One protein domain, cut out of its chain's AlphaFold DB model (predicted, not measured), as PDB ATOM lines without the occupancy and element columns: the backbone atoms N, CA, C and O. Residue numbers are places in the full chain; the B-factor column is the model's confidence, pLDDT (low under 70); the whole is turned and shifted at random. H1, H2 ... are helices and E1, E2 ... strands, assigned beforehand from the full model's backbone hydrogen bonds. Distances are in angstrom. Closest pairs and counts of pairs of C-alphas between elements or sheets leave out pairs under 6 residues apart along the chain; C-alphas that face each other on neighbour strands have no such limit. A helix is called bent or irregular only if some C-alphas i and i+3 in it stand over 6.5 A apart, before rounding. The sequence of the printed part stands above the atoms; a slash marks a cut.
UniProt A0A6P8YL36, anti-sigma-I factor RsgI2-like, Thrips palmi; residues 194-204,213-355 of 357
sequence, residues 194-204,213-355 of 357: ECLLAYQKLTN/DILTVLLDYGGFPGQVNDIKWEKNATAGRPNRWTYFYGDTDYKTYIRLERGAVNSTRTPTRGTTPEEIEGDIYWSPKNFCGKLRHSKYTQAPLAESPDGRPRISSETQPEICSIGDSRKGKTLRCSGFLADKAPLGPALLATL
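What this domain is: This is residues 194 to 204 and 213 to 355 of the 357 residues of the protein "anti-sigma-I factor RsgI2-like" of Thrips palmi (UniProt A0A6P8YL36). One long antiparallel sheet of eight strands makes most of the body, curled like part of a barrel and folded back on itself, with E1 to E4 in one leaf, E6 to E8 in the other and E5 as the hinge; the leaves are only partly face to face. The short helix H2 packs on one face of the sheet, reaching E2 to E6, while H1 only grazes it near the bend of E6. The printed part has 154 residues, with two named helices followed by eight named strands, and the sheet's order E1 - E2 - E3 - E4 - E5 - E6 - E7 - E8 is also their order along the chain. The class is mixed, helices and strands. The whole is only just compact, close to loose, with a radius of gyration of the C-alphas of 17.5 A and spans of 52 by 39 by 29 A.

Where its parts are: H1, residues 194 to 203, begins at C-alpha 194 at (170.214, 220.228, 79.165) and is 14.3 A long. After the cut, H2 takes residues 214 to 222, 11.6 A. E1 is residues 233 to 235. E2, residues 244 to 252, is 26.8 A long, and E3, residues 257 to 266, is 29.7 A. E4, residues 279 to 286, measures 22.5 A, and E5, residues 294 to 302, measures 25.9 A. E6, residues 315 to 329, is the longest strand, 33.9 A from C-alpha 315 at (177.539, 189.330, 86.521) to C-alpha 329, and it bends by 76 degrees at Pro 321. E7, residues 332 to 338, is 19.4 A long. E8, residues 353 to 355, ends at C-alpha 355 at (195.003, 204.578, 75.876).

How they stand to each other: The eight strands form a meander, each strand the antiparallel neighbour of the one before, and each two in succession form a hairpin. The edge strands are E1 and E8. At one edge, N 234 of E1 and O 246 of E2 are 2.8 A apart, within hydrogen-bond range. E2 and E3 run at 169 degrees, with N 249 and O 261 at 2.8 A. E3 and E4 run at 178 degrees, with N 260 and O 283 at 2.8 A. Between E4 and E5, N 284 and O 298 are 2.9 A apart. E5 and E6 stand at 142 degrees, with pairs on both sides of the bend: N 318 and O 299 at 2.8 A, N 324 and O 295 at 2.9 A. E6 and E7 have N 325 and O 336 at 2.8 A, and E7 and E8 have N 355 and O 333 at 3.3 A. From edge to edge the way across the sheet turns by 159 degrees; the sheet is twisted. In this folded sheet, one sheet bent back into two leaves that face each other, 17 pairs of C-alphas of the two leaves are within 11 A. H2 is on the sheet at a height over the sheet of 7.9 A, only just over none of the strands, with 2 of its C-alphas falling on E3 and 2 on E5. Its closest C-alphas to E6 are those of Ile 214 and Ser 317, 7.1 A. H1 only grazes the sheet with residues 195 to 203; its closest C-alphas to E6 are those of Thr 203 and Pro 321, 7.8 A. H1 and H2 are apart. In both helices every O i to N i+4 pair is within hydrogen-bond range.

The domain as a whole: The two C-alphas farthest apart are those of Glu 194 and Thr 268, 54.4 A. Residues 205 to 212 are not printed, and C-alphas 204 and 213 are 18.8 A apart across the cut. The links E3 to E4, E5 to E6 and E7 to E8 are long. Mean pLDDT of the printed part is 79.5; residues 202 to 203 and 339 to 355 are under 70.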
ATOM      1  N   GLU A 194     170.759 221.589  79.259       80.88
ATOM      2  CA  GLU A 194     170.214 220.228  79.165       80.88
ATOM      3  C   GLU A 194     171.183 219.177  79.699       80.88
ATOM      4  O   GLU A 194     170.793 218.238  80.393       80.88
ATOM      5  N   CYS A 195     172.465 219.346  79.400       78.81
ATOM      6  CA  CYS A 195     173.474 218.421  79.853       78.81
ATOM      7  C   CYS A 195     173.769 218.569  81.348       78.81
ATOM      8  O   CYS A 195     173.909 217.563  82.046       78.81
ATOM      9  N   LEU A 196     173.825 219.800  81.862       79.94
ATOM     10  CA  LEU A 196     173.985 220.024  83.297       79.94
ATOM     11  C   LEU A 196     172.802 219.425  84.077       79.94
ATOM     12  O   LEU A 196     172.997 218.826  85.134       79.94
ATOM     13  N   LEU A 197     171.589 219.513  83.522       81.31
ATOM     14  CA  LEU A 197     170.394 218.901  84.094       81.31
ATOM     15  C   LEU A 197     170.455 217.366  84.050       81.31
ATOM     16  O   LEU A 197     170.134 216.718  85.046       81.31
ATOM     17  N   ALA A 198     170.882 216.775  82.929       75.31
ATOM     18  CA  ALA A 198     171.077 215.327  82.818       75.31
ATOM     19  C   ALA A 198     172.116 214.829  83.835       75.31
ATOM     20  O   ALA A 198     171.875 213.855  84.545       75.31
ATOM     21  N   TYR A 199     173.228 215.553  83.963       73.38
ATOM     22  CA  TYR A 199     174.259 215.304  84.961       73.38
ATOM     23  C   TYR A 199     173.695 215.351  86.388       73.38
ATOM     24  O   TYR A 199     173.848 214.383  87.128       73.38
ATOM     25  N   GLN A 200     172.975 216.417  86.760       77.88
ATOM     26  CA  GLN A 200     172.396 216.567  88.101       77.88
ATOM     27  C   GLN A 200     171.367 215.481  88.440       77.88
ATOM     28  O   GLN A 200     171.351 214.980  89.564       77.88
ATOM     29  N   LYS A 201     170.523 215.088  87.477       76.88
ATOM     30  CA  LYS A 201     169.562 213.986  87.657       76.88
ATOM     31  C   LYS A 201     170.265 212.669  87.973       76.88
ATOM     32  O   LYS A 201     169.822 211.927  88.843       76.88
ATOM     33  N   LEU A 202     171.373 212.405  87.287       69.50
ATOM     34  CA  LEU A 202     172.194 211.218  87.503       69.50
ATOM     35  C   LEU A 202     172.918 211.241  88.854       69.50
ATOM     36  O   LEU A 202     173.047 210.197  89.487       69.50
ATOM     37  N   THR A 203     173.377 212.407  89.310       68.31
ATOM     38  CA  THR A 203     174.154 212.525  90.552       68.31
ATOM     39  C   THR A 203     173.305 212.595  91.812       68.31
ATOM     40  O   THR A 203     173.747 212.158  92.867       68.31
ATOM     41  N   ASN A 204     172.084 213.123  91.723       73.31
ATOM     42  CA  ASN A 204     171.218 213.309  92.889       73.31
ATOM     43  C   ASN A 204     170.494 212.024  93.322       73.31
ATOM     44  O   ASN A 204     169.637 212.077  94.199       73.31
ATOM     45  N   ASP A 213     170.942 198.721  82.783       80.75
ATOM     46  CA  ASP A 213     171.366 197.351  82.899       80.75
ATOM     47  C   ASP A 213     172.737 197.274  82.227       80.75
ATOM     48  O   ASP A 213     172.875 197.390  81.006       80.75
ATOM     49  N   ILE A 214     173.776 197.164  83.055       83.12
ATOM     50  CA  ILE A 214     175.161 197.088  82.603       83.12
ATOM     51  C   ILE A 214     175.327 195.973  81.577       83.12
ATOM     52  O   ILE A 214     176.169 196.067  80.689       83.12
ATOM     53  N   LEU A 215     174.500 194.929  81.687       83.62
ATOM     54  CA  LEU A 215     174.472 193.815  80.771       83.62
ATOM     55  C   LEU A 215     174.044 194.288  79.386       83.62
ATOM     56  O   LEU A 215     174.693 193.943  78.407       83.62
ATOM     57  N   THR A 216     173.015 195.131  79.310       88.06
ATOM     58  CA  THR A 216     172.570 195.763  78.064       88.06
ATOM     59  C   THR A 216     173.674 196.643  77.478       88.06
ATOM     60  O   THR A 216     173.986 196.509  76.300       88.06
ATOM     61  N   VAL A 217     174.355 197.459  78.293       86.38
ATOM     62  CA  VAL A 217     175.494 198.273  77.820       86.38
ATOM     63  C   VAL A 217     176.625 197.382  77.288       86.38
ATOM     64  O   VAL A 217     177.142 197.607  76.197       86.38
ATOM     65  N   LEU A 218     177.005 196.335  78.020       86.25
ATOM     66  CA  LEU A 218     178.037 195.396  77.579       86.25
ATOM     67  C   LEU A 218     177.644 194.712  76.264       86.25
ATOM     68  O   LEU A 218     178.469 194.619  75.356       86.25
ATOM     69  N   LEU A 219     176.385 194.285  76.136       87.31
ATOM     70  CA  LEU A 219     175.857 193.652  74.930       87.31
ATOM     71  C   LEU A 219     175.836 194.605  73.728       87.31
ATOM     72  O   LEU A 219     176.247 194.190  72.646       87.31
ATOM     73  N   ASP A 220     175.429 195.860  73.922       86.75
ATOM     74  CA  ASP A 220     175.347 196.867  72.859       86.75
ATOM     75  C   ASP A 220     176.727 197.275  72.325       86.75
ATOM     76  O   ASP A 220     176.869 197.547  71.132       86.75
ATOM     77  N   TYR A 221     177.744 197.317  73.194       79.62
ATOM     78  CA  TYR A 221     179.044 197.906  72.855       79.62
ATOM     79  C   TYR A 221     180.192 196.909  72.680       79.62
ATOM     80  O   TYR A 221     181.175 197.258  72.043       79.62
ATOM     81  N   GLY A 222     180.109 195.675  73.186       73.62
ATOM     82  CA  GLY A 222     181.222 194.726  73.033       73.62
ATOM     83  C   GLY A 222     180.890 193.254  73.267       73.62
ATOM     84  O   GLY A 222     181.798 192.433  73.384       73.62
ATOM     85  N   GLY A 223     179.611 192.899  73.382       85.50
ATOM     86  CA  GLY A 223     179.178 191.540  73.691       85.50
ATOM     87  C   GLY A 223     179.436 191.114  75.141       85.50
ATOM     88  O   GLY A 223     179.864 191.889  75.998       85.50
ATOM     89  N   PHE A 224     179.158 189.844  75.426       84.38
ATOM     90  CA  PHE A 224     179.184 189.305  76.786       84.38
ATOM     91  C   PHE A 224     180.611 189.293  77.387       84.38
ATOM     92  O   PHE A 224     181.581 189.041  76.660       84.38
ATOM     93  N   PRO A 225     180.782 189.541  78.699       82.06
ATOM     94  CA  PRO A 225     182.055 189.346  79.399       82.06
ATOM     95  C   PRO A 225     182.709 187.992  79.109       82.06
ATOM     96  O   PRO A 225     182.049 186.954  79.091       82.06
ATOM     97  N   GLY A 226     184.013 187.991  78.823       80.50
ATOM     98  CA  GLY A 226     184.753 186.772  78.487       80.50
ATOM     99  C   GLY A 226     184.476 186.169  77.112       80.50
ATOM    100  O   GLY A 226     185.101 185.169  76.769       80.50
ATOM    101  N   GLN A 227     183.588 186.758  76.304       83.88
ATOM    102  CA  GLN A 227     183.338 186.347  74.915       83.88
ATOM    103  C   GLN A 227     184.016 187.281  73.910       83.88
ATOM    104  O   GLN A 227     183.478 187.601  72.853       83.88
ATOM    105  N   VAL A 228     185.221 187.724  74.249       80.81
ATOM    106  CA  VAL A 228     186.028 188.604  73.410       80.81
ATOM    107  C   VAL A 228     186.812 187.789  72.382       80.81
ATOM    108  O   VAL A 228     187.428 186.765  72.694       80.81
ATOM    109  N   ASN A 229     186.754 188.219  71.122       80.31
ATOM    110  CA  ASN A 229     187.537 187.608  70.053       80.31
ATOM    111  C   ASN A 229     188.996 188.077  70.130       80.31
ATOM    112  O   ASN A 229     189.288 189.149  70.648       80.31
ATOM    113  N   ASP A 230     189.905 187.253  69.610       83.38
ATOM    114  CA  ASP A 230     191.308 187.619  69.369       83.38
ATOM    115  C   ASP A 230     192.105 188.071  70.607       83.38
ATOM    116  O   ASP A 230     193.074 188.824  70.513       83.38
ATOM    117  N   ILE A 231     191.755 187.546  71.784       86.44
ATOM    118  CA  ILE A 231     192.539 187.766  72.999       86.44
ATOM    119  C   ILE A 231     193.855 186.994  72.994       86.44
ATOM    120  O   ILE A 231     193.926 185.795  72.706       86.44
ATOM    121  N   LYS A 232     194.909 187.691  73.412       90.38
ATOM    122  CA  LYS A 232     196.205 187.089  73.698       90.38
ATOM    123  C   LYS A 232     196.248 186.649  75.157       90.38
ATOM    124  O   LYS A 232     196.184 187.469  76.070       90.38
ATOM    125  N   TRP A 233     196.384 185.346  75.363       89.62
ATOM    126  CA  TRP A 233     196.564 184.769  76.688       89.62
ATOM    127  C   TRP A 233     198.027 184.811  77.115       89.62
ATOM    128  O   TRP A 233     198.927 184.440  76.360       89.62
ATOM    129  N   GLU A 234     198.252 185.194  78.365       91.75
ATOM    130  CA  GLU A 234     199.558 185.217  79.005       91.75
ATOM    131  C   GLU A 234     199.555 184.292  80.219       91.75
ATOM    132  O   GLU A 234     198.617 184.280  81.020       91.75
ATOM    133  N   LYS A 235     200.606 183.481  80.356       91.69
ATOM    134  CA  LYS A 235     200.744 182.586  81.503       91.69
ATOM    135  C   LYS A 235     201.171 183.403  82.720       91.69
ATOM    136  O   LYS A 235     202.235 184.014  82.704       91.69
ATOM    137  N   ASN A 236     200.371 183.371  83.778       89.31
ATOM    138  CA  ASN A 236     200.618 184.100  85.017       89.31
ATOM    139  C   ASN A 236     200.504 183.145  86.208       89.31
ATOM    140  O   ASN A 236     199.494 183.105  86.909       89.31
ATOM    141  N   ALA A 237     201.541 182.329  86.393       83.81
ATOM    142  CA  ALA A 237     201.589 181.358  87.473       83.81
ATOM    143  C   ALA A 237     201.789 182.065  88.823       83.81
ATOM    144  O   ALA A 237     202.787 182.752  89.033       83.81
ATOM    145  N   THR A 238     200.865 181.849  89.758       85.44
ATOM    146  CA  THR A 238     201.021 182.256  91.162       85.44
ATOM    147  C   THR A 238     201.162 181.022  92.049       85.44
ATOM    148  O   THR A 238     200.746 179.930  91.662       85.44
ATOM    149  N   ALA A 239     201.728 181.176  93.252       72.38
ATOM    150  CA  ALA A 239     202.013 180.055  94.159       72.38
ATOM    151  C   ALA A 239     200.785 179.169  94.481       72.38
ATOM    152  O   ALA A 239     200.950 177.987  94.756       72.38
ATOM    153  N   GLY A 240     199.562 179.709  94.392       88.44
ATOM    154  CA  GLY A 240     198.314 178.950  94.565       88.44
ATOM    155  C   GLY A 240     197.634 178.490  93.268       88.44
ATOM    156  O   GLY A 240     196.686 177.713  93.324       88.44
ATOM    157  N   ARG A 241     198.073 178.971  92.097       86.06
ATOM    158  CA  ARG A 241     197.473 178.654  90.790       86.06
ATOM    159  C   ARG A 241     198.566 178.560  89.713       86.06
ATOM    160  O   ARG A 241     198.738 179.487  88.919       86.06
ATOM    161  N   PRO A 242     199.314 177.439  89.652       88.94
ATOM    162  CA  PRO A 242     200.442 177.277  88.722       88.94
ATOM    163  C   PRO A 242     200.017 177.248  87.244       88.94
ATOM    164  O   PRO A 242     200.835 177.440  86.344       88.94
ATOM    165  N   ASN A 243     198.729 177.020  87.003       91.44
ATOM    166  CA  ASN A 243     198.114 176.897  85.692       91.44
ATOM    167  C   ASN A 243     197.254 178.121  85.339       91.44
ATOM    168  O   ASN A 243     196.429 178.050  84.433       91.44
ATOM    169  N   ARG A 244     197.420 179.247  86.043       90.62
ATOM    170  CA  ARG A 244     196.656 180.462  85.760       90.62
ATOM    171  C   ARG A 244     197.161 181.137  84.484       90.62
ATOM    172  O   ARG A 244     198.339 181.465  84.347       90.62
ATOM    173  N   TRP A 245     196.234 181.366  83.568       92.19
ATOM    174  CA  TRP A 245     196.391 182.205  82.388       92.19
ATOM    175  C   TRP A 245     195.531 183.445  82.566       92.19
ATOM    176  O   TRP A 245     194.443 183.367  83.134       92.19
ATOM    177  N   THR A 246     196.016 184.581  82.087       91.00
ATOM    178  CA  THR A 246     195.296 185.852  82.113       91.00
ATOM    179  C   THR A 246     195.292 186.472  80.729       91.00
ATOM    180  O   THR A 246     196.270 186.326  80.000       91.00
ATOM    181  N   TYR A 247     194.233 187.190  80.379       89.50
ATOM    182  CA  TYR A 247     194.256 188.113  79.247       89.50
ATOM    183  C   TYR A 247     193.940 189.524  79.723       89.50
ATOM    184  O   TYR A 247     193.347 189.722  80.786       89.50
ATOM    185  N   PHE A 248     194.336 190.488  78.904       89.19
ATOM    186  CA  PHE A 248     193.888 191.864  78.988       89.19
ATOM    187  C   PHE A 248     193.252 192.221  77.645       89.19
ATOM    188  O   PHE A 248     193.845 191.976  76.594       89.19
ATOM    189  N   TYR A 249     192.038 192.749  77.689       86.88
ATOM    190  CA  TYR A 249     191.275 193.188  76.533       86.88
ATOM    191  C   TYR A 249     190.913 194.656  76.722       86.88
ATOM    192  O   TYR A 249     190.440 195.053  77.785       86.88
ATOM    193  N   GLY A 250     191.147 195.456  75.692       85.56
ATOM    194  CA  GLY A 250     190.745 196.851  75.644       85.56
ATOM    195  C   GLY A 250     190.025 197.105  74.332       85.56
ATOM    196  O   GLY A 250     190.565 196.771  73.281       85.56
ATOM    197  N   ASP A 251     188.834 197.685  74.398       83.00
ATOM    198  CA  ASP A 251     188.051 198.069  73.224       83.00
ATOM    199  C   ASP A 251     187.399 199.421  73.454       83.00
ATOM    200  O   ASP A 251     186.960 199.742  74.560       83.00
ATOM    201  N   THR A 252     187.407 200.258  72.429       82.50
ATOM    202  CA  THR A 252     186.913 201.621  72.542       82.50
ATOM    203  C   THR A 252     186.713 202.249  71.174       82.50
ATOM    204  O   THR A 252     187.530 202.106  70.267       82.50
ATOM    205  N   ASP A 253     185.650 203.037  71.052       79.94
ATOM    206  CA  ASP A 253     185.452 203.957  69.931       79.94
ATOM    207  C   ASP A 253     185.885 205.400  70.271       79.94
ATOM    208  O   ASP A 253     185.689 206.324  69.476       79.94
ATOM    209  N   TYR A 254     186.441 205.599  71.473       70.19
ATOM    210  CA  TYR A 254     186.818 206.874  72.086       70.19
ATOM    211  C   TYR A 254     185.710 207.940  72.104       70.19
ATOM    212  O   TYR A 254     185.998 209.129  72.276       70.19
ATOM    213  N   LYS A 255     184.450 207.540  71.911       72.69
ATOM    214  CA  LYS A 255     183.303 208.447  71.779       72.69
ATOM    215  C   LYS A 255     182.161 208.029  72.685       72.69
ATOM    216  O   LYS A 255     181.685 208.838  73.476       72.69
ATOM    217  N   THR A 256     181.715 206.791  72.544       78.94
ATOM    218  CA  THR A 256     180.559 206.251  73.248       78.94
ATOM    219  C   THR A 256     180.966 205.314  74.365       78.94
ATOM    220  O   THR A 256     180.287 205.319  75.389       78.94
ATOM    221  N   TYR A 257     182.083 204.588  74.241       85.38
ATOM    222  CA  TYR A 257     182.534 203.708  75.311       85.38
ATOM    223  C   TYR A 257     184.037 203.392  75.299       85.38
ATOM    224  O   TYR A 257     184.751 203.528  74.302       85.38
ATOM    225  N   ILE A 258     184.514 202.952  76.460       86.88
ATOM    226  CA  ILE A 258     185.795 202.294  76.684       86.88
ATOM    227  C   ILE A 258     185.496 201.070  77.544       86.88
ATOM    228  O   ILE A 258     184.928 201.201  78.624       86.88
ATOM    229  N   ARG A 259     185.898 199.887  77.102       89.25
ATOM    230  CA  ARG A 259     185.845 198.654  77.881       89.25
ATOM    231  C   ARG A 259     187.260 198.169  78.122       89.25
ATOM    232  O   ARG A 259     188.013 197.966  77.175       89.25
ATOM    233  N   LEU A 260     187.595 197.966  79.385       88.75
ATOM    234  CA  LEU A 260     188.824 197.331  79.823       88.75
ATOM    235  C   LEU A 260     188.427 196.065  80.566       88.75
ATOM    236  O   LEU A 260     187.684 196.115  81.537       88.75
ATOM    237  N   GLU A 261     188.897 194.919  80.108       89.25
ATOM    238  CA  GLU A 261     188.548 193.638  80.696       89.25
ATOM    239  C   GLU A 261     189.800 192.820  80.969       89.25
ATOM    240  O   GLU A 261     190.713 192.718  80.148       89.25
ATOM    241  N   ARG A 262     189.812 192.186  82.134       89.19
ATOM    242  CA  ARG A 262     190.799 191.199  82.519       89.19
ATOM    243  C   ARG A 262     190.082 189.912  82.885       89.19
ATOM    244  O   ARG A 262     189.309 189.862  83.835       89.19
ATOM    245  N   GLY A 263     190.394 188.846  82.165       87.62
ATOM    246  CA  GLY A 263     189.941 187.510  82.530       87.62
ATOM    247  C   GLY A 263     191.086 186.630  82.994       87.62
ATOM    248  O   GLY A 263     192.253 186.840  82.643       87.62
ATOM    249  N   ALA A 264     190.744 185.619  83.782       89.25
ATOM    250  CA  ALA A 264     191.643 184.558  84.183       89.25
ATOM    251  C   ALA A 264     190.989 183.183  84.013       89.25
ATOM    252  O   ALA A 264     189.789 183.009  84.217       89.25
ATOM    253  N   VAL A 265     191.804 182.188  83.674       90.38
ATOM    254  CA  VAL A 265     191.411 180.774  83.645       90.38
ATOM    255  C   VAL A 265     192.534 179.927  84.221       90.38
ATOM    256  O   VAL A 265     193.713 180.196  83.975       90.38
ATOM    257  N   ASN A 266     192.198 178.900  84.994       88.69
ATOM    258  CA  ASN A 266     193.162 177.933  85.493       88.69
ATOM    259  C   ASN A 266     193.183 176.689  84.586       88.69
ATOM    260  O   ASN A 266     192.332 175.813  84.680       88.69
ATOM    261  N   SER A 267     194.167 176.591  83.690       87.44
ATOM    262  CA  SER A 267     194.268 175.505  82.709       87.44
ATOM    263  C   SER A 267     195.701 175.005  82.542       87.44
ATOM    264  O   SER A 267     196.644 175.776  82.365       87.44
ATOM    265  N   THR A 268     195.881 173.683  82.554       91.12
ATOM    266  CA  THR A 268     197.183 173.049  82.269       91.12
ATOM    267  C   THR A 268     197.625 173.245  80.818       91.12
ATOM    268  O   THR A 268     198.810 173.119  80.512       91.12
ATOM    269  N   ARG A 269     196.686 173.570  79.922       92.50
ATOM    270  CA  ARG A 269     196.931 173.853  78.504       92.50
ATOM    271  C   ARG A 269     196.748 175.337  78.223       92.50
ATOM    272  O   ARG A 269     195.934 175.990  78.874       92.50
ATOM    273  N   THR A 270     197.459 175.844  77.223       90.44
ATOM    274  CA  THR A 270     197.234 177.199  76.712       90.44
ATOM    275  C   THR A 270     195.777 177.343  76.263       90.44
ATOM    276  O   THR A 270     195.328 176.529  75.451       90.44
ATOM    277  N   PRO A 271     195.034 178.335  76.784       90.50
ATOM    278  CA  PRO A 271     193.669 178.600  76.359       90.50
ATOM    279  C   PRO A 271     193.605 178.891  74.858       90.50
ATOM    280  O   PRO A 271     194.429 179.628  74.316       90.50
ATOM    281  N   THR A 272     192.620 178.309  74.185       89.44
ATOM    282  CA  THR A 272     192.347 178.553  72.765       89.44
ATOM    283  C   THR A 272     191.208 179.556  72.596       89.44
ATOM    284  O   THR A 272     190.528 179.923  73.560       89.44
ATOM    285  N   ARG A 273     190.955 179.991  71.356       84.75
ATOM    286  CA  ARG A 273     189.774 180.799  71.027       84.75
ATOM    287  C   ARG A 273     188.496 180.115  71.536       84.75
ATOM    288  O   ARG A 273     188.339 178.909  71.354       84.75
ATOM    289  N   GLY A 274     187.619 180.885  72.181       84.50
ATOM    290  CA  GLY A 274     186.376 180.387  72.784       84.50
ATOM    291  C   GLY A 274     186.531 179.772  74.180       84.50
ATOM    292  O   GLY A 274     185.548 179.279  74.723       84.50
ATOM    293  N   THR A 275     187.730 179.791  74.776       86.69
ATOM    294  CA  THR A 275     187.893 179.386  76.181       86.69
ATOM    295  C   THR A 275     187.156 180.364  77.087       86.69
ATOM    296  O   THR A 275     187.519 181.537  77.139       86.69
ATOM    297  N   THR A 276     186.158 179.877  77.823       86.00
ATOM    298  CA  THR A 276     185.449 180.680  78.820       86.00
ATOM    299  C   THR A 276     186.345 180.890  80.045       86.00
ATOM    300  O   THR A 276     186.773 179.901  80.647       86.00
ATOM    301  N   PRO A 277     186.653 182.138  80.430       86.19
ATOM    302  CA  PRO A 277     187.383 182.415  81.665       86.19
ATOM    303  C   PRO A 277     186.568 182.017  82.905       86.19
ATOM    304  O   PRO A 277     185.339 182.049  82.904       86.19
ATOM    305  N   GLU A 278     187.275 181.643  83.971       87.25
ATOM    306  CA  GLU A 278     186.682 181.320  85.277       87.25
ATOM    307  C   GLU A 278     186.348 182.587  86.065       87.25
ATOM    308  O   GLU A 278     185.329 182.646  86.745       87.25
ATOM    309  N   GLU A 279     187.216 183.592  85.963       87.00
ATOM    310  CA  GLU A 279     187.087 184.883  86.631       87.00
ATOM    311  C   GLU A 279     187.192 185.973  85.572       87.00
ATOM    312  O   GLU A 279     188.143 185.979  84.786       87.00
ATOM    313  N   ILE A 280     186.240 186.901  85.567       90.00
ATOM    314  CA  ILE A 280     186.332 188.125  84.771       90.00
ATOM    315  C   ILE A 280     186.150 189.302  85.710       90.00
ATOM    316  O   ILE A 280     185.205 189.335  86.495       90.00
ATOM    317  N   GLU A 281     187.043 190.269  85.587       91.19
ATOM    318  CA  GLU A 281     186.921 191.593  86.171       91.19
ATOM    319  C   GLU A 281     187.098 192.603  85.042       91.19
ATOM    320  O   GLU A 281     187.997 192.469  84.209       91.19
ATOM    321  N   GLY A 282     186.234 193.604  84.980       90.62
ATOM    322  CA  GLY A 282     186.358 194.646  83.981       90.62
ATOM    323  C   GLY A 282     185.847 195.986  84.466       90.62
ATOM    324  O   GLY A 282     185.017 196.087  85.368       90.62
ATOM    325  N   ASP A 283     186.358 197.016  83.817       90.69
ATOM    326  CA  ASP A 283     185.893 198.382  83.906       90.69
ATOM    327  C   ASP A 283     185.237 198.728  82.569       90.69
ATOM    328  O   ASP A 283     185.816 198.537  81.496       90.69
ATOM    329  N   ILE A 284     184.026 199.267  82.619       90.00
ATOM    330  CA  ILE A 284     183.395 199.871  81.452       90.00
ATOM    331  C   ILE A 284     183.111 201.334  81.733       90.00
ATOM    332  O   ILE A 284     182.569 201.713  82.774       90.00
ATOM    333  N   TYR A 285     183.487 202.151  80.763       89.94
ATOM    334  CA  TYR A 285     183.206 203.561  80.714       89.94
ATOM    335  C   TYR A 285     182.304 203.823  79.523       89.94
ATOM    336  O   TYR A 285     182.621 203.387  78.423       89.94
ATOM    337  N   TRP A 286     181.197 204.533  79.700       90.00
ATOM    338  CA  TRP A 286     180.295 204.819  78.584       90.00
ATOM    339  C   TRP A 286     179.667 206.199  78.708       90.00
ATOM    340  O   TRP A 286     179.435 206.688  79.813       90.00
ATOM    341  N   SER A 287     179.398 206.836  77.571       86.19
ATOM    342  CA  SER A 287     178.665 208.097  77.495       86.19
ATOM    343  C   SER A 287     177.209 207.768  77.203       86.19
ATOM    344  O   SER A 287     176.885 207.411  76.067       86.19
ATOM    345  N   PRO A 288     176.286 207.951  78.162       80.31
ATOM    346  CA  PRO A 288     174.879 208.075  77.824       80.31
ATOM    347  C   PRO A 288     174.682 209.150  76.744       80.31
ATOM    348  O   PRO A 288     175.489 210.081  76.598       80.31
ATOM    349  N   LYS A 289     173.586 209.050  75.988       78.06
ATOM    350  CA  LYS A 289     173.204 210.125  75.067       78.06
ATOM    351  C   LYS A 289     173.082 211.435  75.852       78.06
ATOM    352  O   LYS A 289     172.508 211.457  76.936       78.06
ATOM    353  N   ASN A 290     173.623 212.512  75.286       72.75
ATOM    354  CA  ASN A 290     173.601 213.866  75.855       72.75
ATOM    355  C   ASN A 290     174.406 214.054  77.158       72.75
ATOM    356  O   ASN A 290     174.168 215.007  77.893       72.75
ATOM    357  N   PHE A 291     175.402 213.204  77.434       75.94
ATOM    358  CA  PHE A 291     176.208 213.290  78.661       75.94
ATOM    359  C   PHE A 291     177.460 214.190  78.543       75.94
ATOM    360  O   PHE A 291     178.478 213.925  79.170       75.94
ATOM    361  N   CYS A 292     177.432 215.252  77.727       81.88
ATOM    362  CA  CYS A 292     178.538 216.226  77.554       81.88
ATOM    363  C   CYS A 292     179.940 215.658  77.268       81.88
ATOM    364  O   CYS A 292     180.944 216.249  77.672       81.88
ATOM    365  N   GLY A 293     180.057 214.500  76.617       79.31
ATOM    366  CA  GLY A 293     181.370 213.864  76.448       79.31
ATOM    367  C   GLY A 293     182.016 213.448  77.779       79.31
ATOM    368  O   GLY A 293     183.233 213.276  77.867       79.31
ATOM    369  N   LYS A 294     181.204 213.319  78.832       84.19
ATOM    370  CA  LYS A 294     181.551 212.611  80.054       84.19
ATOM    371  C   LYS A 294     181.220 211.135  79.884       84.19
ATOM    372  O   LYS A 294     180.405 210.752  79.050       84.19
ATOM    373  N   LEU A 295     181.856 210.312  80.700       85.94
ATOM    374  CA  LEU A 295     181.632 208.881  80.763       85.94
ATOM    375  C   LEU A 295     181.234 208.512  82.187       85.94
ATOM    376  O   LEU A 295     181.838 208.998  83.147       85.94
ATOM    377  N   ARG A 296     180.232 207.645  82.318       86.75
ATOM    378  CA  ARG A 296     180.009 206.884  83.548       86.75
ATOM    379  C   ARG A 296     181.061 205.798  83.649       86.75
ATOM    380  O   ARG A 296     181.635 205.426  82.632       86.75
ATOM    381  N   HIS A 297     181.285 205.301  84.853       89.94
ATOM    382  CA  HIS A 297     182.193 204.198  85.118       89.94
ATOM    383  C   HIS A 297     181.465 203.140  85.932       89.94
ATOM    384  O   HIS A 297     180.870 203.449  86.963       89.94
ATOM    385  N   SER A 298     181.543 201.894  85.488       89.25
ATOM    386  CA  SER A 298     181.137 200.749  86.290       89.25
ATOM    387  C   SER A 298     182.227 199.705  86.282       89.25
ATOM    388  O   SER A 298     182.836 199.419  85.249       89.25
ATOM    389  N   LYS A 299     182.413 199.106  87.450       91.38
ATOM    390  CA  LYS A 299     183.167 197.872  87.604       91.38
ATOM    391  C   LYS A 299     182.206 196.714  87.485       91.38
ATOM    392  O   LYS A 299     181.099 196.781  88.021       91.38
ATOM    393  N   TYR A 300     182.612 195.662  86.802       91.31
ATOM    394  CA  TYR A 300     181.852 194.427  86.752       91.31
ATOM    395  C   TYR A 300     182.751 193.237  87.046       91.31
ATOM    396  O   TYR A 300     183.928 193.204  86.691       91.31
ATOM    397  N   THR A 301     182.166 192.247  87.704       90.88
ATOM    398  CA  THR A 301     182.792 190.961  87.966       90.88
ATOM    399  C   THR A 301     181.851 189.854  87.532       90.88
ATOM    400  O   THR A 301     180.634 189.943  87.698       90.88
ATOM    401  N   GLN A 302     182.409 188.798  86.952       88.69
ATOM    402  CA  GLN A 302     181.670 187.577  86.670       88.69
ATOM    403  C   GLN A 302     182.166 186.482  87.603       88.69
ATOM    404  O   GLN A 302     183.345 186.120  87.569       88.69
ATOM    405  N   ALA A 303     181.254 185.961  88.422       80.69
ATOM    406  CA  ALA A 303     181.550 184.827  89.284       80.69
ATOM    407  C   ALA A 303     181.708 183.537  88.451       80.69
ATOM    408  O   ALA A 303     181.055 183.397  87.403       80.69
ATOM    409  N   PRO A 304     182.519 182.570  88.917       78.25
ATOM    410  CA  PRO A 304     182.641 181.271  88.271       78.25
ATOM    411  C   PRO A 304     181.277 180.586  88.127       78.25
ATOM    412  O   PRO A 304     180.462 180.600  89.050       78.25
ATOM    413  N   LEU A 305     181.038 179.905  86.996       75.81
ATOM    414  CA  LEU A 305     179.782 179.170  86.765       75.81
ATOM    415  C   LEU A 305     179.462 178.168  87.884       75.81
ATOM    416  O   LEU A 305     178.293 177.942  88.180       75.81
ATOM    417  N   ALA A 306     180.496 177.578  88.492       76.44
ATOM    418  CA  ALA A 306     180.367 176.582  89.553       76.44
ATOM    419  C   ALA A 306     179.658 177.115  90.812       76.44
ATOM    420  O   ALA A 306     179.113 176.327  91.579       76.44
ATOM    421  N   GLU A 307     179.647 178.433  91.018       77.25
ATOM    422  CA  GLU A 307     179.015 179.076  92.176       77.25
ATOM    423  C   GLU A 307     177.566 179.502  91.898       77.25
ATOM    424  O   GLU A 307     176.853 179.929  92.807       77.25
ATOM    425  N   SER A 308     177.102 179.377  90.652       77.94
ATOM    426  CA  SER A 308     175.756 179.782  90.270       77.94
ATOM    427  C   SER A 308     174.767 178.616  90.388       77.94
ATOM    428  O   SER A 308     174.901 177.630  89.657       77.94
ATOM    429  N   PRO A 309     173.740 178.703  91.257       81.75
ATOM    430  CA  PRO A 309     172.785 177.611  91.476       81.75
ATOM    431  C   PRO A 309     171.963 177.269  90.225       81.75
ATOM    432  O   PRO A 309     171.459 176.157  90.099       81.75
ATOM    433  N   ASP A 310     171.836 178.211  89.291       85.56
ATOM    434  CA  ASP A 310     171.124 178.057  88.025       85.56
ATOM    435  C   ASP A 310     172.043 177.723  86.833       85.56
ATOM    436  O   ASP A 310     171.574 177.631  85.697       85.56
ATOM    437  N   GLY A 311     173.347 177.530  87.074       81.88
ATOM    438  CA  GLY A 311     174.336 177.206  86.039       81.88
ATOM    439  C   GLY A 311     174.578 178.337  85.034       81.88
ATOM    440  O   GLY A 311     175.185 178.113  83.986       81.88
ATOM    441  N   ARG A 312     174.090 179.549  85.325       79.25
ATOM    442  CA  ARG A 312     174.280 180.738  84.487       79.25
ATOM    443  C   ARG A 312     175.347 181.641  85.090       79.25
ATOM    444  O   ARG A 312     175.333 181.841  86.303       79.25
ATOM    445  N   PRO A 313     176.242 182.225  84.285       77.31
ATOM    446  CA  PRO A 313     177.177 183.215  84.798       77.31
ATOM    447  C   PRO A 313     176.406 184.380  85.424       77.31
ATOM    448  O   PRO A 313     175.532 184.967  84.784       77.31
ATOM    449  N   ARG A 314     176.720 184.700  86.681       85.06
ATOM    450  CA  ARG A 314     176.200 185.895  87.347       85.06
ATOM    451  C   ARG A 314     177.217 187.005  87.201       85.06
ATOM    452  O   ARG A 314     178.361 186.860  87.628       85.06
ATOM    453  N   ILE A 315     176.773 188.096  86.596       87.25
ATOM    454  CA  ILE A 315     177.539 189.330  86.521       87.25
ATOM    455  C   ILE A 315     177.057 190.215  87.662       87.25
ATOM    456  O   ILE A 315     175.868 190.507  87.776       87.25
ATOM    457  N   SER A 316     177.986 190.583  88.533       89.12
ATOM    458  CA  SER A 316     177.798 191.653  89.497       89.12
ATOM    459  C   SER A 316     178.408 192.916  88.914       89.12
ATOM    460  O   SER A 316     179.442 192.863  88.248       89.12
ATOM    461  N   SER A 317     177.776 194.057  89.150       89.75
ATOM    462  CA  SER A 317     178.334 195.341  88.757       89.75
ATOM    463  C   SER A 317     178.127 196.382  89.827       89.75
ATOM    464  O   SER A 317     177.053 196.470  90.420       89.75
ATOM    465  N   GLU A 318     179.134 197.222  89.989       88.69
ATOM    466  CA  GLU A 318     179.116 198.373  90.863       88.69
ATOM    467  C   GLU A 318     179.390 199.618  90.023       88.69
ATOM    468  O   GLU A 318     180.492 199.822  89.502       88.69
ATOM    469  N   THR A 319     178.361 200.450  89.869       85.69
ATOM    470  CA  THR A 319     178.507 201.749  89.213       85.69
ATOM    471  C   THR A 319     179.205 202.700  90.164       85.69
ATOM    472  O   THR A 319     178.719 202.966  91.261       85.69
ATOM    473  N   GLN A 320     180.350 203.211  89.731       84.81
ATOM    474  CA  GLN A 320     181.155 204.126  90.516       84.81
ATOM    475  C   GLN A 320     180.563 205.540  90.433       84.81
ATOM    476  O   GLN A 320     180.015 205.932  89.396       84.81
ATOM    477  N   PRO A 321     180.687 206.349  91.500       76.62
ATOM    478  CA  PRO A 321     180.272 207.750  91.471       76.62
ATOM    479  C   PRO A 321     181.221 208.617  90.628       76.62
ATOM    480  O   PRO A 321     180.981 209.809  90.445       76.62
ATOM    481  N   GLU A 322     182.328 208.046  90.152       79.81
ATOM    482  CA  GLU A 322     183.308 208.745  89.337       79.81
ATOM    483  C   GLU A 322     182.743 209.094  87.967       79.81
ATOM    484  O   GLU A 322     182.045 208.312  87.315       79.81
ATOM    485  N   ILE A 323     183.093 210.294  87.514       82.50
ATOM    486  CA  ILE A 323     182.751 210.753  86.178       82.50
ATOM    487  C   ILE A 323     184.046 210.978  85.434       82.50
ATOM    488  O   ILE A 323     184.929 211.720  85.876       82.50
ATOM    489  N   CYS A 324     184.153 210.306  84.298       85.75
ATOM    490  CA  CYS A 324     185.348 210.329  83.490       85.75
ATOM    491  C   CYS A 324     185.167 211.223  82.267       85.75
ATOM    492  O   CYS A 324     184.061 211.557  81.848       85.75
ATOM    493  N   SER A 325     186.279 211.658  81.695       84.94
ATOM    494  CA  SER A 325     186.316 212.398  80.440       84.94
ATOM    495  C   SER A 325     187.513 211.950  79.626       84.94
ATOM    496  O   SER A 325     188.575 211.659  80.183       84.94
ATOM    497  N   ILE A 326     187.335 211.892  78.309       83.00
ATOM    498  CA  ILE A 326     188.423 211.616  77.378       83.00
ATOM    499  C   ILE A 326     189.032 212.958  76.981       83.00
ATOM    500  O   ILE A 326     188.362 213.812  76.407       83.00
ATOM    501  N   GLY A 327     190.304 213.146  77.310       82.19
ATOM    502  CA  GLY A 327     191.091 214.303  76.900       82.19
ATOM    503  C   GLY A 327     192.169 213.921  75.896       82.19
ATOM    504  O   GLY A 327     192.685 212.803  75.913       82.19
ATOM    505  N   ASP A 328     192.558 214.874  75.058       82.12
ATOM    506  CA  ASP A 328     193.727 214.745  74.194       82.12
ATOM    507  C   ASP A 328     195.026 215.007  74.967       82.12
ATOM    508  O   ASP A 328     195.126 215.923  75.787       82.12
ATOM    509  N   SER A 329     196.045 214.195  74.698       80.44
ATOM    510  CA  SER A 329     197.409 214.391  75.181       80.44
ATOM    511  C   SER A 329     198.397 214.259  74.026       80.44
ATOM    512  O   SER A 329     198.097 213.657  72.998       80.44
ATOM    513  N   ARG A 330     199.634 214.737  74.220       74.75
ATOM    514  CA  ARG A 330     200.712 214.566  73.224       74.75
ATOM    515  C   ARG A 330     201.016 213.100  72.890       74.75
ATOM    516  O   ARG A 330     201.687 212.840  71.902       74.75
ATOM    517  N   LYS A 331     200.589 212.160  73.739       82.31
ATOM    518  CA  LYS A 331     200.819 210.717  73.589       82.31
ATOM    519  C   LYS A 331     199.567 209.951  73.137       82.31
ATOM    520  O   LYS A 331     199.598 208.729  73.145       82.31
ATOM    521  N   GLY A 332     198.482 210.647  72.787       84.25
ATOM    522  CA  GLY A 332     197.198 210.041  72.426       84.25
ATOM    523  C   GLY A 332     196.064 210.428  73.377       84.25
ATOM    524  O   GLY A 332     196.169 211.402  74.130       84.25
ATOM    525  N   LYS A 333     194.970 209.666  73.341       80.12
ATOM    526  CA  LYS A 333     193.789 209.901  74.179       80.12
ATOM    527  C   LYS A 333     194.067 209.473  75.627       80.12
ATOM    528  O   LYS A 333     194.701 208.456  75.897       80.12
ATOM    529  N   THR A 334     193.594 210.270  76.578       80.44
ATOM    530  CA  THR A 334     193.741 210.021  78.018       80.44
ATOM    531  C   THR A 334     192.382 209.998  78.681       80.44
ATOM    532  O   THR A 334     191.591 210.924  78.503       80.44
ATOM    533  N   LEU A 335     192.121 208.956  79.465       82.56
ATOM    534  CA  LEU A 335     190.939 208.891  80.309       82.56
ATOM    535  C   LEU A 335     191.258 209.562  81.647       82.56
ATOM    536  O   LEU A 335     192.246 209.224  82.298       82.56
ATOM    537  N   ARG A 336     190.438 210.536  82.041       85.19
ATOM    538  CA  ARG A 336     190.558 211.238  83.322       85.19
ATOM    539  C   ARG A 336     189.269 211.095  84.100       85.19
ATOM    540  O   ARG A 336     188.258 211.652  83.678       85.19
ATOM    541  N   CYS A 337     189.330 210.388  85.219       83.56
ATOM    542  CA  CYS A 337     188.219 210.222  86.146       83.56
ATOM    543  C   CYS A 337     188.397 211.157  87.342       83.56
ATOM    544  O   CYS A 337     189.494 211.274  87.892       83.56
ATOM    545  N   SER A 338     187.331 211.859  87.711       78.56
ATOM    546  CA  SER A 338     187.271 212.663  88.929       78.56
ATOM    547  C   SER A 338     186.238 212.058  89.867       78.56
ATOM    548  O   SER A 338     185.078 211.884  89.483       78.56
ATOM    549  N   GLY A 339     186.660 211.763  91.097       68.81
ATOM    550  CA  GLY A 339     185.746 211.401  92.171       68.81
ATOM    551  C   GLY A 339     184.765 212.540  92.444       68.81
ATOM    552  O   GLY A 339     185.157 213.703  92.513       68.81
ATOM    553  N   PHE A 340     183.492 212.186  92.619       50.62
ATOM    554  CA  PHE A 340     182.344 213.082  92.809       50.62
ATOM    555  C   PHE A 340     182.512 214.148  93.915       50.62
ATOM    556  O   PHE A 340     181.829 215.167  93.909       50.62
ATOM    557  N   LEU A 341     183.438 213.937  94.856       41.72
ATOM    558  CA  LEU A 341     183.668 214.800  96.022       41.72
ATOM    559  C   LEU A 341     184.977 215.612  95.961       41.72
ATOM    560  O   LEU A 341     185.313 216.306  96.921       41.72
ATOM    561  N   ALA A 342     185.732 215.539  94.861       41.53
ATOM    562  CA  ALA A 342     187.092 216.077  94.799       41.53
ATOM    563  C   ALA A 342     187.185 217.601  94.583       41.53
ATOM    564  O   ALA A 342     188.252 218.169  94.798       41.53
ATOM    565  N   ASP A 343     186.091 218.298  94.258       37.62
ATOM    566  CA  ASP A 343     186.118 219.759  94.061       37.62
ATOM    567  C   ASP A 343     186.297 220.568  95.367       37.62
ATOM    568  O   ASP A 343     186.362 221.798  95.330       37.62
ATOM    569  N   LYS A 344     186.420 219.916  96.537       34.75
ATOM    570  CA  LYS A 344     186.673 220.594  97.826       34.75
ATOM    571  C   LYS A 344     187.968 220.218  98.558       34.75
ATOM    572  O   LYS A 344     188.201 220.771  99.632       34.75
ATOM    573  N   ALA A 345     188.832 219.354  98.022       27.19
ATOM    574  CA  ALA A 345     190.098 219.010  98.686       27.19
ATOM    575  C   ALA A 345     191.244 218.732  97.691       27.19
ATOM    576  O   ALA A 345     190.997 218.191  96.614       27.19
ATOM    577  N   PRO A 346     192.502 219.086  98.032       29.27
ATOM    578  CA  PRO A 346     193.659 218.871  97.166       29.27
ATOM    579  C   PRO A 346     193.884 217.378  96.879       29.27
ATOM    580  O   PRO A 346     193.792 216.527  97.760       29.27
ATOM    581  N   LEU A 347     194.155 217.102  95.604       32.31
ATOM    582  CA  LEU A 347     194.080 215.808  94.927       32.31
ATOM    583  C   LEU A 347     194.986 214.713  95.528       32.31
ATOM    584  O   LEU A 347     196.200 214.884  95.631       32.31
ATOM    585  N   GLY A 348     194.390 213.549  95.813       32.50
ATOM    586  CA  GLY A 348     195.075 212.251  95.870       32.50
ATOM    587  C   GLY A 348     195.299 211.651  94.465       32.50
ATOM    588  O   GLY A 348     194.872 212.249  93.475       32.50
ATOM    589  N   PRO A 349     195.990 210.501  94.338       35.94
ATOM    590  CA  PRO A 349     196.523 210.012  93.064       35.94
ATOM    591  C   PRO A 349     195.420 209.693  92.042       35.94
ATOM    592  O   PRO A 349     194.623 208.780  92.230       35.94
ATOM    593  N   ALA A 350     195.406 210.445  90.939       42.94
ATOM    594  CA  ALA A 350     194.537 210.217  89.789       42.94
ATOM    595  C   ALA A 350     194.939 208.939  89.033       42.94
ATOM    596  O   ALA A 350     196.124 208.715  88.767       42.94
ATOM    597  N   LEU A 351     193.957 208.130  88.626       43.84
ATOM    598  CA  LEU A 351     194.184 206.980  87.753       43.84
ATOM    599  C   LEU A 351     194.414 207.482  86.316       43.84
ATOM    600  O   LEU A 351     193.486 207.873  85.613       43.84
ATOM    601  N   LEU A 352     195.681 207.540  85.900       45.69
ATOM    602  CA  LEU A 352     196.099 207.922  84.549       45.69
ATOM    603  C   LEU A 352     196.215 206.670  83.677       45.69
ATOM    604  O   LEU A 352     197.268 206.036  83.622       45.69
ATOM    605  N   ALA A 353     195.143 206.333  82.964       53.44
ATOM    606  CA  ALA A 353     195.215 205.363  81.878       53.44
ATOM    607  C   ALA A 353     195.587 206.093  80.575       53.44
ATOM    608  O   ALA A 353     194.855 206.963  80.095       53.44
ATOM    609  N   THR A 354     196.751 205.756  80.013       50.56
ATOM    610  CA  THR A 354     197.099 206.154  78.640       50.56
ATOM    611  C   THR A 354     196.541 205.091  77.709       50.56
ATOM    612  O   THR A 354     196.994 203.950  77.752       50.56
ATOM    613  N   LEU A 355     195.550 205.459  76.899       50.66
ATOM    614  CA  LEU A 355     195.003 204.578  75.876       50.66
ATOM    615  C   LEU A 355     195.792 204.837  74.593       50.66
ATOM    616  O   LEU A 355     195.750 205.937  74.036       50.66
TER     617      LEU A 355